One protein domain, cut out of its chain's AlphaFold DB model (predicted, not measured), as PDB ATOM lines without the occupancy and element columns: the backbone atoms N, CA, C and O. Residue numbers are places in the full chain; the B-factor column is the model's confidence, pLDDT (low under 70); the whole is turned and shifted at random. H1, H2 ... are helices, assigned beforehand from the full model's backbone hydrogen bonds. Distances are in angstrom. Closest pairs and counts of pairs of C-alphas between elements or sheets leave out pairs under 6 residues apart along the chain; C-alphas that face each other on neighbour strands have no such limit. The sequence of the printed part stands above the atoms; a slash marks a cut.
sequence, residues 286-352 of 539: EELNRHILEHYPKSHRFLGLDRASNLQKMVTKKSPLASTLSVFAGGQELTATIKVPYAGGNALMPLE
ATOM      1  N   GLU A 286      14.923 -49.998 -46.546       80.88
ATOM      2  CA  GLU A 286      14.334 -51.321 -46.354       80.88
ATOM      3  C   GLU A 286      14.285 -51.740 -44.876       80.88
ATOM      4  O   GLU A 286      13.311 -52.365 -44.448       80.88
ATOM      5  N   GLU A 287      15.311 -51.391 -44.100       79.00
ATOM      6  CA  GLU A 287      15.406 -51.709 -42.672       79.00
ATOM      7  C   GLU A 287      14.458 -50.837 -41.853       79.00
ATOM      8  O   GLU A 287      13.636 -51.365 -41.101       79.00
ATOM      9  N   LEU A 288      14.464 -49.521 -42.101       81.12
ATOM     10  CA  LEU A 288      13.495 -48.605 -41.500       81.12
ATOM     11  C   LEU A 288      12.058 -49.012 -41.829       81.12
ATOM     12  O   LEU A 288      11.209 -49.041 -40.945       81.12
ATOM     13  N   ASN A 289      11.769 -49.373 -43.081       86.56
ATOM     14  CA  ASN A 289      10.427 -49.791 -43.481       86.56
ATOM     15  C   ASN A 289       9.943 -51.011 -42.691       86.56
ATOM     16  O   ASN A 289       8.798 -51.032 -42.244       86.56
ATOM     17  N   ARG A 290      10.808 -52.018 -42.520       83.25
ATOM     18  CA  ARG A 290      10.483 -53.239 -41.773       83.25
ATOM     19  C   ARG A 290      10.161 -52.914 -40.318       83.25
ATOM     20  O   ARG A 290       9.100 -53.298 -39.839       83.25
ATOM     21  N   HIS A 291      11.039 -52.150 -39.675       81.75
ATOM     22  CA  HIS A 291      10.885 -51.744 -38.283       81.75
ATOM     23  C   HIS A 291       9.598 -50.934 -38.054       81.75
ATOM     24  O   HIS A 291       8.812 -51.224 -37.154       81.75
ATOM     25  N   ILE A 292       9.338 -49.940 -38.909       87.19
ATOM     26  CA  ILE A 292       8.152 -49.085 -38.799       87.19
ATOM     27  C   ILE A 292       6.871 -49.893 -39.023       87.19
ATOM     28  O   ILE A 292       5.893 -49.693 -38.309       87.19
ATOM     29  N   LEU A 293       6.855 -50.792 -40.009       86.50
ATOM     30  CA  LEU A 293       5.674 -51.597 -40.317       86.50
ATOM     31  C   LEU A 293       5.308 -52.549 -39.169       86.50
ATOM     32  O   LEU A 293       4.123 -52.765 -38.919       86.50
ATOM     33  N   GLU A 294       6.309 -53.106 -38.486       84.75
ATOM     34  CA  GLU A 294       6.119 -54.031 -37.368       84.75
ATOM     35  C   GLU A 294       5.588 -53.333 -36.107       84.75
ATOM     36  O   GLU A 294       4.688 -53.855 -35.449       84.75
ATOM     37  N   HIS A 295       6.099 -52.138 -35.792       82.50
ATOM     38  CA  HIS A 295       5.810 -51.464 -34.521       82.50
ATOM     39  C   HIS A 295       4.817 -50.294 -34.616       82.50
ATOM     40  O   HIS A 295       4.162 -49.981 -33.622       82.50
ATOM     41  N   TYR A 296       4.673 -49.660 -35.785       89.31
ATOM     42  CA  TYR A 296       3.894 -48.424 -35.980       89.31
ATOM     43  C   TYR A 296       3.018 -48.470 -37.252       89.31
ATOM     44  O   TYR A 296       3.175 -47.645 -38.166       89.31
ATOM     45  N   PRO A 297       2.090 -49.440 -37.364       88.88
ATOM     46  CA  PRO A 297       1.335 -49.678 -38.593       88.88
ATOM     47  C   PRO A 297       0.396 -48.524 -38.984       88.88
ATOM     48  O   PRO A 297       0.184 -48.296 -40.183       88.88
ATOM     49  N   LYS A 298      -0.172 -47.765 -38.031       90.00
ATOM     50  CA  LYS A 298      -1.023 -46.606 -38.366       90.00
ATOM     51  C   LYS A 298      -0.177 -45.467 -38.913       90.00
ATOM     52  O   LYS A 298      -0.535 -44.900 -39.947       90.00
ATOM     53  N   SER A 299       0.957 -45.184 -38.277       91.81
ATOM     54  CA  SER A 299       1.917 -44.178 -38.730       91.81
ATOM     55  C   SER A 299       2.469 -44.519 -40.109       91.81
ATOM     56  O   SER A 299       2.482 -43.658 -40.985       91.81
ATOM     57  N   HIS A 300       2.827 -45.787 -40.347       92.12
ATOM     58  CA  HIS A 300       3.273 -46.282 -41.655       92.12
ATOM     59  C   HIS A 300       2.278 -45.931 -42.769       92.12
ATOM     60  O   HIS A 300       2.630 -45.292 -43.770       92.12
ATOM     61  N   ARG A 301       1.004 -46.279 -42.551       90.88
ATOM     62  CA  ARG A 301      -0.085 -46.027 -43.497       90.88
ATOM     63  C   ARG A 301      -0.380 -44.542 -43.658       90.88
ATOM     64  O   ARG A 301      -0.563 -44.070 -44.781       90.88
ATOM     65  N   PHE A 302      -0.443 -43.803 -42.552       91.75
ATOM     66  CA  PHE A 302      -0.720 -42.371 -42.568       91.75
ATOM     67  C   PHE A 302       0.353 -41.609 -43.331       91.75
ATOM     68  O   PHE A 302       0.006 -40.738 -44.124       91.75
ATOM     69  N   LEU A 303       1.625 -41.953 -43.147       91.50
ATOM     70  CA  LEU A 303       2.751 -41.308 -43.814       91.50
ATOM     71  C   LEU A 303       2.931 -41.761 -45.273       91.50
ATOM     72  O   LEU A 303       3.656 -41.120 -46.033       91.50
ATOM     73  N   GLY A 304       2.224 -42.808 -45.709       89.00
ATOM     74  CA  GLY A 304       2.344 -43.344 -47.066       89.00
ATOM     75  C   GLY A 304       3.729 -43.941 -47.316       89.00
ATOM     76  O   GLY A 304       4.349 -43.684 -48.355       89.00
ATOM     77  N   LEU A 305       4.243 -44.661 -46.317       86.00
ATOM     78  CA  LEU A 305       5.543 -45.330 -46.349       86.00
ATOM     79  C   LEU A 305       5.506 -46.672 -47.100       86.00
ATOM     80  O   LEU A 305       6.552 -47.241 -47.394       86.00
ATOM     81  N   ASP A 306       4.315 -47.123 -47.503       79.12
ATOM     82  CA  ASP A 306       4.081 -48.212 -48.461       79.12
ATOM     83  C   ASP A 306       4.756 -47.960 -49.817       79.12
ATOM     84  O   ASP A 306       5.144 -48.885 -50.533       79.12
ATOM     85  N   ARG A 307       4.941 -46.685 -50.168       80.31
ATOM     86  CA  ARG A 307       5.683 -46.278 -51.356       80.31
ATOM     87  C   ARG A 307       7.165 -46.201 -51.025       80.31
ATOM     88  O   ARG A 307       7.612 -45.208 -50.449       80.31
ATOM     89  N   ALA A 308       7.940 -47.169 -51.517       72.69
ATOM     90  CA  ALA A 308       9.401 -47.199 -51.378       72.69
ATOM     91  C   ALA A 308      10.069 -45.843 -51.701       72.69
ATOM     92  O   ALA A 308      11.006 -45.425 -51.030       72.69
ATOM     93  N   SER A 309       9.527 -45.082 -52.660       81.44
ATOM     94  CA  SER A 309      10.034 -43.752 -53.014       81.44
ATOM     95  C   SER A 309       9.976 -42.714 -51.888       81.44
ATOM     96  O   SER A 309      10.788 -41.794 -51.887       81.44
ATOM     97  N   ASN A 310       8.998 -42.784 -50.979       82.88
ATOM     98  CA  ASN A 310       8.866 -41.813 -49.887       82.88
ATOM     99  C   ASN A 310       9.925 -42.062 -48.822       82.88
ATOM    100  O   ASN A 310      10.613 -41.133 -48.411       82.88
ATOM    101  N   LEU A 311      10.106 -43.327 -48.459       83.56
ATOM    102  CA  LEU A 311      11.082 -43.745 -47.468       83.56
ATOM    103  C   LEU A 311      12.515 -43.591 -48.002       83.56
ATOM    104  O   LEU A 311      13.366 -43.023 -47.324       83.56
ATOM    105  N   GLN A 312      12.745 -43.919 -49.279       81.50
ATOM    106  CA  GLN A 312      14.011 -43.631 -49.953       81.50
ATOM    107  C   GLN A 312      14.326 -42.132 -49.962       81.50
ATOM    108  O   GLN A 312      15.447 -41.738 -49.654       81.50
ATOM    109  N   LYS A 313      13.345 -41.275 -50.285       84.56
ATOM    110  CA  LYS A 313      13.524 -39.816 -50.226       84.56
ATOM    111  C   LYS A 313      13.837 -39.350 -48.810       84.56
ATOM    112  O   LYS A 313      14.685 -38.483 -48.665       84.56
ATOM    113  N   MET A 314      13.171 -39.909 -47.805       85.62
ATOM    114  CA  MET A 314      13.363 -39.582 -46.393       85.62
ATOM    115  C   MET A 314      14.794 -39.903 -45.931       85.62
ATOM    116  O   MET A 314      15.455 -39.046 -45.346       85.62
ATOM    117  N   VAL A 315      15.297 -41.090 -46.289       79.75
ATOM    118  CA  VAL A 315      16.672 -41.544 -46.017       79.75
ATOM    119  C   VAL A 315      17.697 -40.738 -46.814       79.75
ATOM    120  O   VAL A 315      18.639 -40.202 -46.245       79.75
ATOM    121  N   THR A 316      17.486 -40.570 -48.123       76.81
ATOM    122  CA  THR A 316      18.401 -39.812 -48.999       76.81
ATOM    123  C   THR A 316      18.497 -38.345 -48.583       76.81
ATOM    124  O   THR A 316      19.581 -37.770 -48.598       76.81
ATOM    125  N   LYS A 317      17.375 -37.729 -48.192       79.12
ATOM    126  CA  LYS A 317      17.347 -36.352 -47.680       79.12
ATOM    127  C   LYS A 317      17.771 -36.240 -46.221       79.12
ATOM    128  O   LYS A 317      17.919 -35.122 -45.746       79.12
ATOM    129  N   LYS A 318      17.957 -37.365 -45.530       72.44
ATOM    130  CA  LYS A 318      18.315 -37.420 -44.113       72.44
ATOM    131  C   LYS A 318      17.356 -36.618 -43.227       72.44
ATOM    132  O   LYS A 318      17.786 -35.818 -42.403       72.44
ATOM    133  N   SER A 319      16.050 -36.792 -43.446       80.50
ATOM    134  CA  SER A 319      15.030 -36.046 -42.693       80.50
ATOM    135  C   SER A 319      15.127 -36.327 -41.181       80.50
ATOM    136  O   SER A 319      15.508 -37.445 -40.815       80.50
ATOM    137  N   PRO A 320      14.659 -35.411 -40.313       77.44
ATOM    138  CA  PRO A 320      14.576 -35.636 -38.867       77.44
ATOM    139  C   PRO A 320      13.889 -36.953 -38.471       77.44
ATOM    140  O   PRO A 320      14.312 -37.622 -37.528       77.44
ATOM    141  N   LEU A 321      12.854 -37.366 -39.211       82.69
ATOM    142  CA  LEU A 321      12.144 -38.615 -38.937       82.69
ATOM    143  C   LEU A 321      13.025 -39.847 -39.195       82.69
ATOM    144  O   LEU A 321      13.059 -40.761 -38.379       82.69
ATOM    145  N   ALA A 322      13.784 -39.859 -40.295       79.94
ATOM    146  CA  ALA A 322      14.730 -40.940 -40.583       79.94
ATOM    147  C   ALA A 322      15.851 -41.020 -39.538       79.94
ATOM    148  O   ALA A 322      16.176 -42.122 -39.096       79.94
ATOM    149  N   SER A 323      16.401 -39.879 -39.111       74.12
ATOM    150  CA  SER A 323      17.431 -39.842 -38.065       74.12
ATOM    151  C   SER A 323      16.906 -40.402 -36.741       74.12
ATOM    152  O   SER A 323      17.481 -41.340 -36.201       74.12
ATOM    153  N   THR A 324      15.768 -39.890 -36.252       73.19
ATOM    154  CA  THR A 324      15.184 -40.329 -34.969       73.19
ATOM    155  C   THR A 324      14.829 -41.816 -34.959       73.19
ATOM    156  O   THR A 324      15.028 -42.489 -33.950       73.19
ATOM    157  N   LEU A 325      14.345 -42.350 -36.082       77.62
ATOM    158  CA  LEU A 325      14.023 -43.770 -36.200       77.62
ATOM    159  C   LEU A 325      15.250 -44.666 -36.282       77.62
ATOM    160  O   LEU A 325      15.222 -45.764 -35.739       77.62
ATOM    161  N   SER A 326      16.313 -44.205 -36.935       73.88
ATOM    162  CA  SER A 326      17.541 -44.991 -37.057       73.88
ATOM    163  C   SER A 326      18.247 -45.132 -35.711       73.88
ATOM    164  O   SER A 326      18.633 -46.239 -35.348       73.88
ATOM    165  N   VAL A 327      18.305 -44.046 -34.929       65.12
ATOM    166  CA  VAL A 327      18.809 -44.066 -33.544       65.12
ATOM    167  C   VAL A 327      17.979 -45.023 -32.685       65.12
ATOM    168  O   VAL A 327      18.517 -45.904 -32.021       65.12
ATOM    169  N   PHE A 328      16.648 -44.920 -32.750       69.69
ATOM    170  CA  PHE A 328      15.766 -45.787 -31.972       69.69
ATOM    171  C   PHE A 328      15.893 -47.273 -32.345       69.69
ATOM    172  O   PHE A 328      15.975 -48.121 -31.458       69.69
ATOM    173  N   ALA A 329      15.920 -47.593 -33.641       68.94
ATOM    174  CA  ALA A 329      16.070 -48.964 -34.120       68.94
ATOM    175  C   ALA A 329      17.432 -49.556 -33.720       68.94
ATOM    176  O   ALA A 329      17.470 -50.667 -33.192       68.94
ATOM    177  N   GLY A 330      18.519 -48.787 -33.860       62.22
ATOM    178  CA  GLY A 330      19.844 -49.178 -33.371       62.22
ATOM    179  C   GLY A 330      19.849 -49.463 -31.865       62.22
ATOM    180  O   GLY A 330      20.325 -50.515 -31.431       62.22
ATOM    181  N   GLY A 331      19.221 -48.597 -31.062       56.41
ATOM    182  CA  GLY A 331      19.062 -48.800 -29.617       56.41
ATOM    183  C   GLY A 331      18.268 -50.063 -29.243       56.41
ATOM    184  O   GLY A 331      18.598 -50.754 -28.269       56.41
ATOM    185  N   GLN A 332      17.244 -50.426 -30.024       61.44
ATOM    186  CA  GLN A 332      16.475 -51.658 -29.811       61.44
ATOM    187  C   GLN A 332      17.241 -52.930 -30.199       61.44
ATOM    188  O   GLN A 332      17.198 -53.914 -29.457       61.44
ATOM    189  N   GLU A 333      17.967 -52.927 -31.317       58.28
ATOM    190  CA  GLU A 333      18.807 -54.065 -31.718       58.28
ATOM    191  C   GLU A 333      19.924 -54.325 -30.700       58.28
ATOM    192  O   GLU A 333      20.202 -55.475 -30.332       58.28
ATOM    193  N   LEU A 334      20.497 -53.251 -30.152       48.00
ATOM    194  CA  LEU A 334      21.418 -53.330 -29.025       48.00
ATOM    195  C   LEU A 334      20.723 -53.930 -27.797       48.00
ATOM    196  O   LEU A 334      21.227 -54.903 -27.245       48.00
ATOM    197  N   THR A 335      19.528 -53.459 -27.418       48.25
ATOM    198  CA  THR A 335      18.746 -54.043 -26.304       48.25
ATOM    199  C   THR A 335      18.560 -55.554 -26.457       48.25
ATOM    200  O   THR A 335      18.751 -56.300 -25.494       48.25
ATOM    201  N   ALA A 336      18.227 -56.023 -27.662       49.12
ATOM    202  CA  ALA A 336      18.050 -57.445 -27.947       49.12
ATOM    203  C   ALA A 336      19.359 -58.244 -27.806       49.12
ATOM    204  O   ALA A 336      19.340 -59.398 -27.371       49.12
ATOM    205  N   THR A 337      20.493 -57.618 -28.124       39.06
ATOM    206  CA  THR A 337      21.820 -58.245 -28.121       39.06
ATOM    207  C   THR A 337      22.460 -58.264 -26.730       39.06
ATOM    208  O   THR A 337      22.951 -59.303 -26.291       39.06
ATOM    209  N   ILE A 338      22.422 -57.138 -26.006       36.28
ATOM    210  CA  ILE A 338      23.106 -56.953 -24.712       36.28
ATOM    211  C   ILE A 338      22.166 -56.983 -23.495       36.28
ATOM    212  O   ILE A 338      22.632 -56.906 -22.362       36.28
ATOM    213  N   LYS A 339      20.850 -57.150 -23.701       39.19
ATOM    214  CA  LYS A 339      19.812 -57.225 -22.650       39.19
ATOM    215  C   LYS A 339      19.769 -56.010 -21.711       39.19
ATOM    216  O   LYS A 339      19.369 -56.135 -20.553       39.19
ATOM    217  N   VAL A 340      20.145 -54.832 -22.205       38.97
ATOM    218  CA  VAL A 340      20.033 -53.557 -21.481       38.97
ATOM    219  C   VAL A 340      18.800 -52.805 -21.983       38.97
ATOM    220  O   VAL A 340      18.700 -52.609 -23.189       38.97
ATOM    221  N   PRO A 341      17.866 -52.361 -21.120       35.34
ATOM    222  CA  PRO A 341      16.663 -51.665 -21.571       35.34
ATOM    223  C   PRO A 341      16.990 -50.325 -22.249       35.34
ATOM    224  O   PRO A 341      17.507 -49.407 -21.604       35.34
ATOM    225  N   TYR A 342      16.652 -50.173 -23.528       40.72
ATOM    226  CA  TYR A 342      16.651 -48.878 -24.204       40.72
ATOM    227  C   TYR A 342      15.372 -48.094 -23.869       40.72
ATOM    228  O   TYR A 342      14.264 -48.614 -23.988       40.72
ATOM    229  N   ALA A 343      15.537 -46.848 -23.419       44.09
ATOM    230  CA  ALA A 343      14.450 -45.958 -22.992       44.09
ATOM    231  C   ALA A 343      14.348 -44.688 -23.858       44.09
ATOM    232  O   ALA A 343      13.681 -43.731 -23.469       44.09
ATOM    233  N   GLY A 344      15.023 -44.650 -25.012       48.91
ATOM    234  CA  GLY A 344      14.913 -43.522 -25.932       48.91
ATOM    235  C   GLY A 344      13.524 -43.473 -26.562       48.91
ATOM    236  O   GLY A 344      12.981 -44.499 -26.964       48.91
ATOM    237  N   GLY A 345      12.927 -42.284 -26.640       56.34
ATOM    238  CA  GLY A 345      11.679 -42.074 -27.372       56.34
ATOM    239  C   GLY A 345      11.928 -41.992 -28.880       56.34
ATOM    240  O   GLY A 345      12.993 -41.560 -29.313       56.34
ATOM    241  N   ASN A 346      10.940 -42.366 -29.693       72.81
ATOM    242  CA  ASN A 346      10.936 -42.050 -31.123       72.81
ATOM    243  C   ASN A 346       9.730 -41.185 -31.489       72.81
ATOM    244  O   ASN A 346       8.723 -41.163 -30.782       72.81
ATOM    245  N   ALA A 347       9.839 -40.490 -32.621       77.62
ATOM    246  CA  ALA A 347       8.810 -39.580 -33.109       77.62
ATOM    247  C   ALA A 347       7.533 -40.288 -33.607       77.62
ATOM    248  O   ALA A 347       6.493 -39.644 -33.737       77.62
ATOM    249  N   LEU A 348       7.576 -41.600 -33.874       86.19
ATOM    250  CA  LEU A 348       6.404 -42.360 -34.321       86.19
ATOM    251  C   LEU A 348       5.510 -42.822 -33.174       86.19
ATOM    252  O   LEU A 348       4.310 -42.947 -33.374       86.19
ATOM    253  N   MET A 349       6.043 -43.019 -31.971       83.69
ATOM    254  CA  MET A 349       5.244 -43.362 -30.796       83.69
ATOM    255  C   MET A 349       4.135 -42.330 -30.504       83.69
ATOM    256  O   MET A 349       2.978 -42.743 -30.425       83.69
ATOM    257  N   PRO A 350       4.411 -41.012 -30.388       80.31
ATOM    258  CA  PRO A 350       3.345 -40.029 -30.209       80.31
ATOM    259  C   PRO A 350       2.413 -39.970 -31.427       80.31
ATOM    260  O   PRO A 350       1.201 -39.874 -31.253       80.31
ATOM    261  N   LEU A 351       2.938 -40.102 -32.653       89.25
ATOM    262  CA  LEU A 351       2.112 -40.122 -33.864       89.25
ATOM    263  C   LEU A 351       1.124 -41.297 -33.877       89.25
ATOM    264  O   LEU A 351      -0.037 -41.114 -34.225       89.25
ATOM    265  N   GLU A 352       1.556 -42.490 -33.470       88.62
ATOM    266  CA  GLU A 352       0.722 -43.693 -33.429       88.62
ATOM    267  C   GLU A 352      -0.455 -43.523 -32.460       88.62
ATOM    268  O   GLU A 352      -1.576 -43.946 -32.758       88.62
TER     269      GLU A 352
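AT A GLANCE: This is residues 286 to 352 of the 539 residues of an uncharacterized protein of Thaumarchaeota archaeon S15 (UniProt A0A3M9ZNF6). One long helix, H4, packs crosswise on the shorter helix H1 with its residues 322 to 329 and runs on to one end of the domain, from where the chain folds back through residues 339 to 347. Short helices complete the body: H2 turns off at the end of H1, H3 makes a corner with the beginning of H4, and the last helix, H5, packs on H2. The printed part has 67 residues with five named helices, H1 to H5 in order along the chain, and no named strand; the class is all helix. The whole is compact, with a radius of gyration of the C-alphas of 11.9 A, and its outline is only just elongated, with spans of 34 by 23 by 17 A.

IN THESE COORDINATES: H1 is residues 286 to 295, 14.6 A from first to last C-alpha, and begins at C-alpha 286 at (14.334, -51.321, -46.354). H2 is residues 297 to 303, 10.0 A long. H3 is residues 308 to 316, 11.9 A long. H4 is residues 320 to 338, 27.0 A from C-alpha 320 at (14.576, -35.636, -38.867) to C-alpha 338 at (23.106, -56.953, -24.712). H5 is residues 348 to 352, 5.9 A long, and ends at C-alpha 352 at (0.722, -43.693, -33.429).

HOW THE PARTS SIT: H1 and H2 only just touch, and only at the corner by their link, with 3 pairs of C-alphas within 8 A; the closest C-alphas are those of Leu 293 and His 300, 6.0 A apart. Their lines stand at a steep tilt of 56 degrees, opposite ways. H1 and H3 are close but not clearly touching, the closest C-alphas being those of Asn 289 and Leu 311 at 7.3 A. H1 touches H4, which meets it with residues 322 to 329 alone; the closest C-alphas, of Leu 288 and Ser 326, are 7.0 A apart, and the lines are about perpendicular at 76 degrees. H2 touches H5, with the C-alphas of Ser 299 and Glu 352 closest at 5.5 A. H3 and H4 only just touch, with 3 pairs of C-alphas within 8 A, and only at the corner; the closest C-alphas, of Val 315 and Ala 322, are 5.8 A apart, and the lines are about perpendicular at 89 degrees. H4 and H5 are close but not clearly touching, with the C-alphas of Leu 325 and Leu 348 closest at 8.0 A. H1 and H5 are only just apart, at 8.3 A. In H1, H2, H3, H4 and H5 every O i to N i+4 pair is within hydrogen-bond range.

THE WHOLE: The two C-alphas farthest apart, those of Ser 309 and Lys 339, are 34.6 A from each other. The printed part has no cut. The links H1 to H2, H2 to H3 and H3 to H4 are tight, and H4 to H5, with 9 residues, is short. The mean pLDDT of the printed part is 73.7, and residues 327 to 345 are under 70.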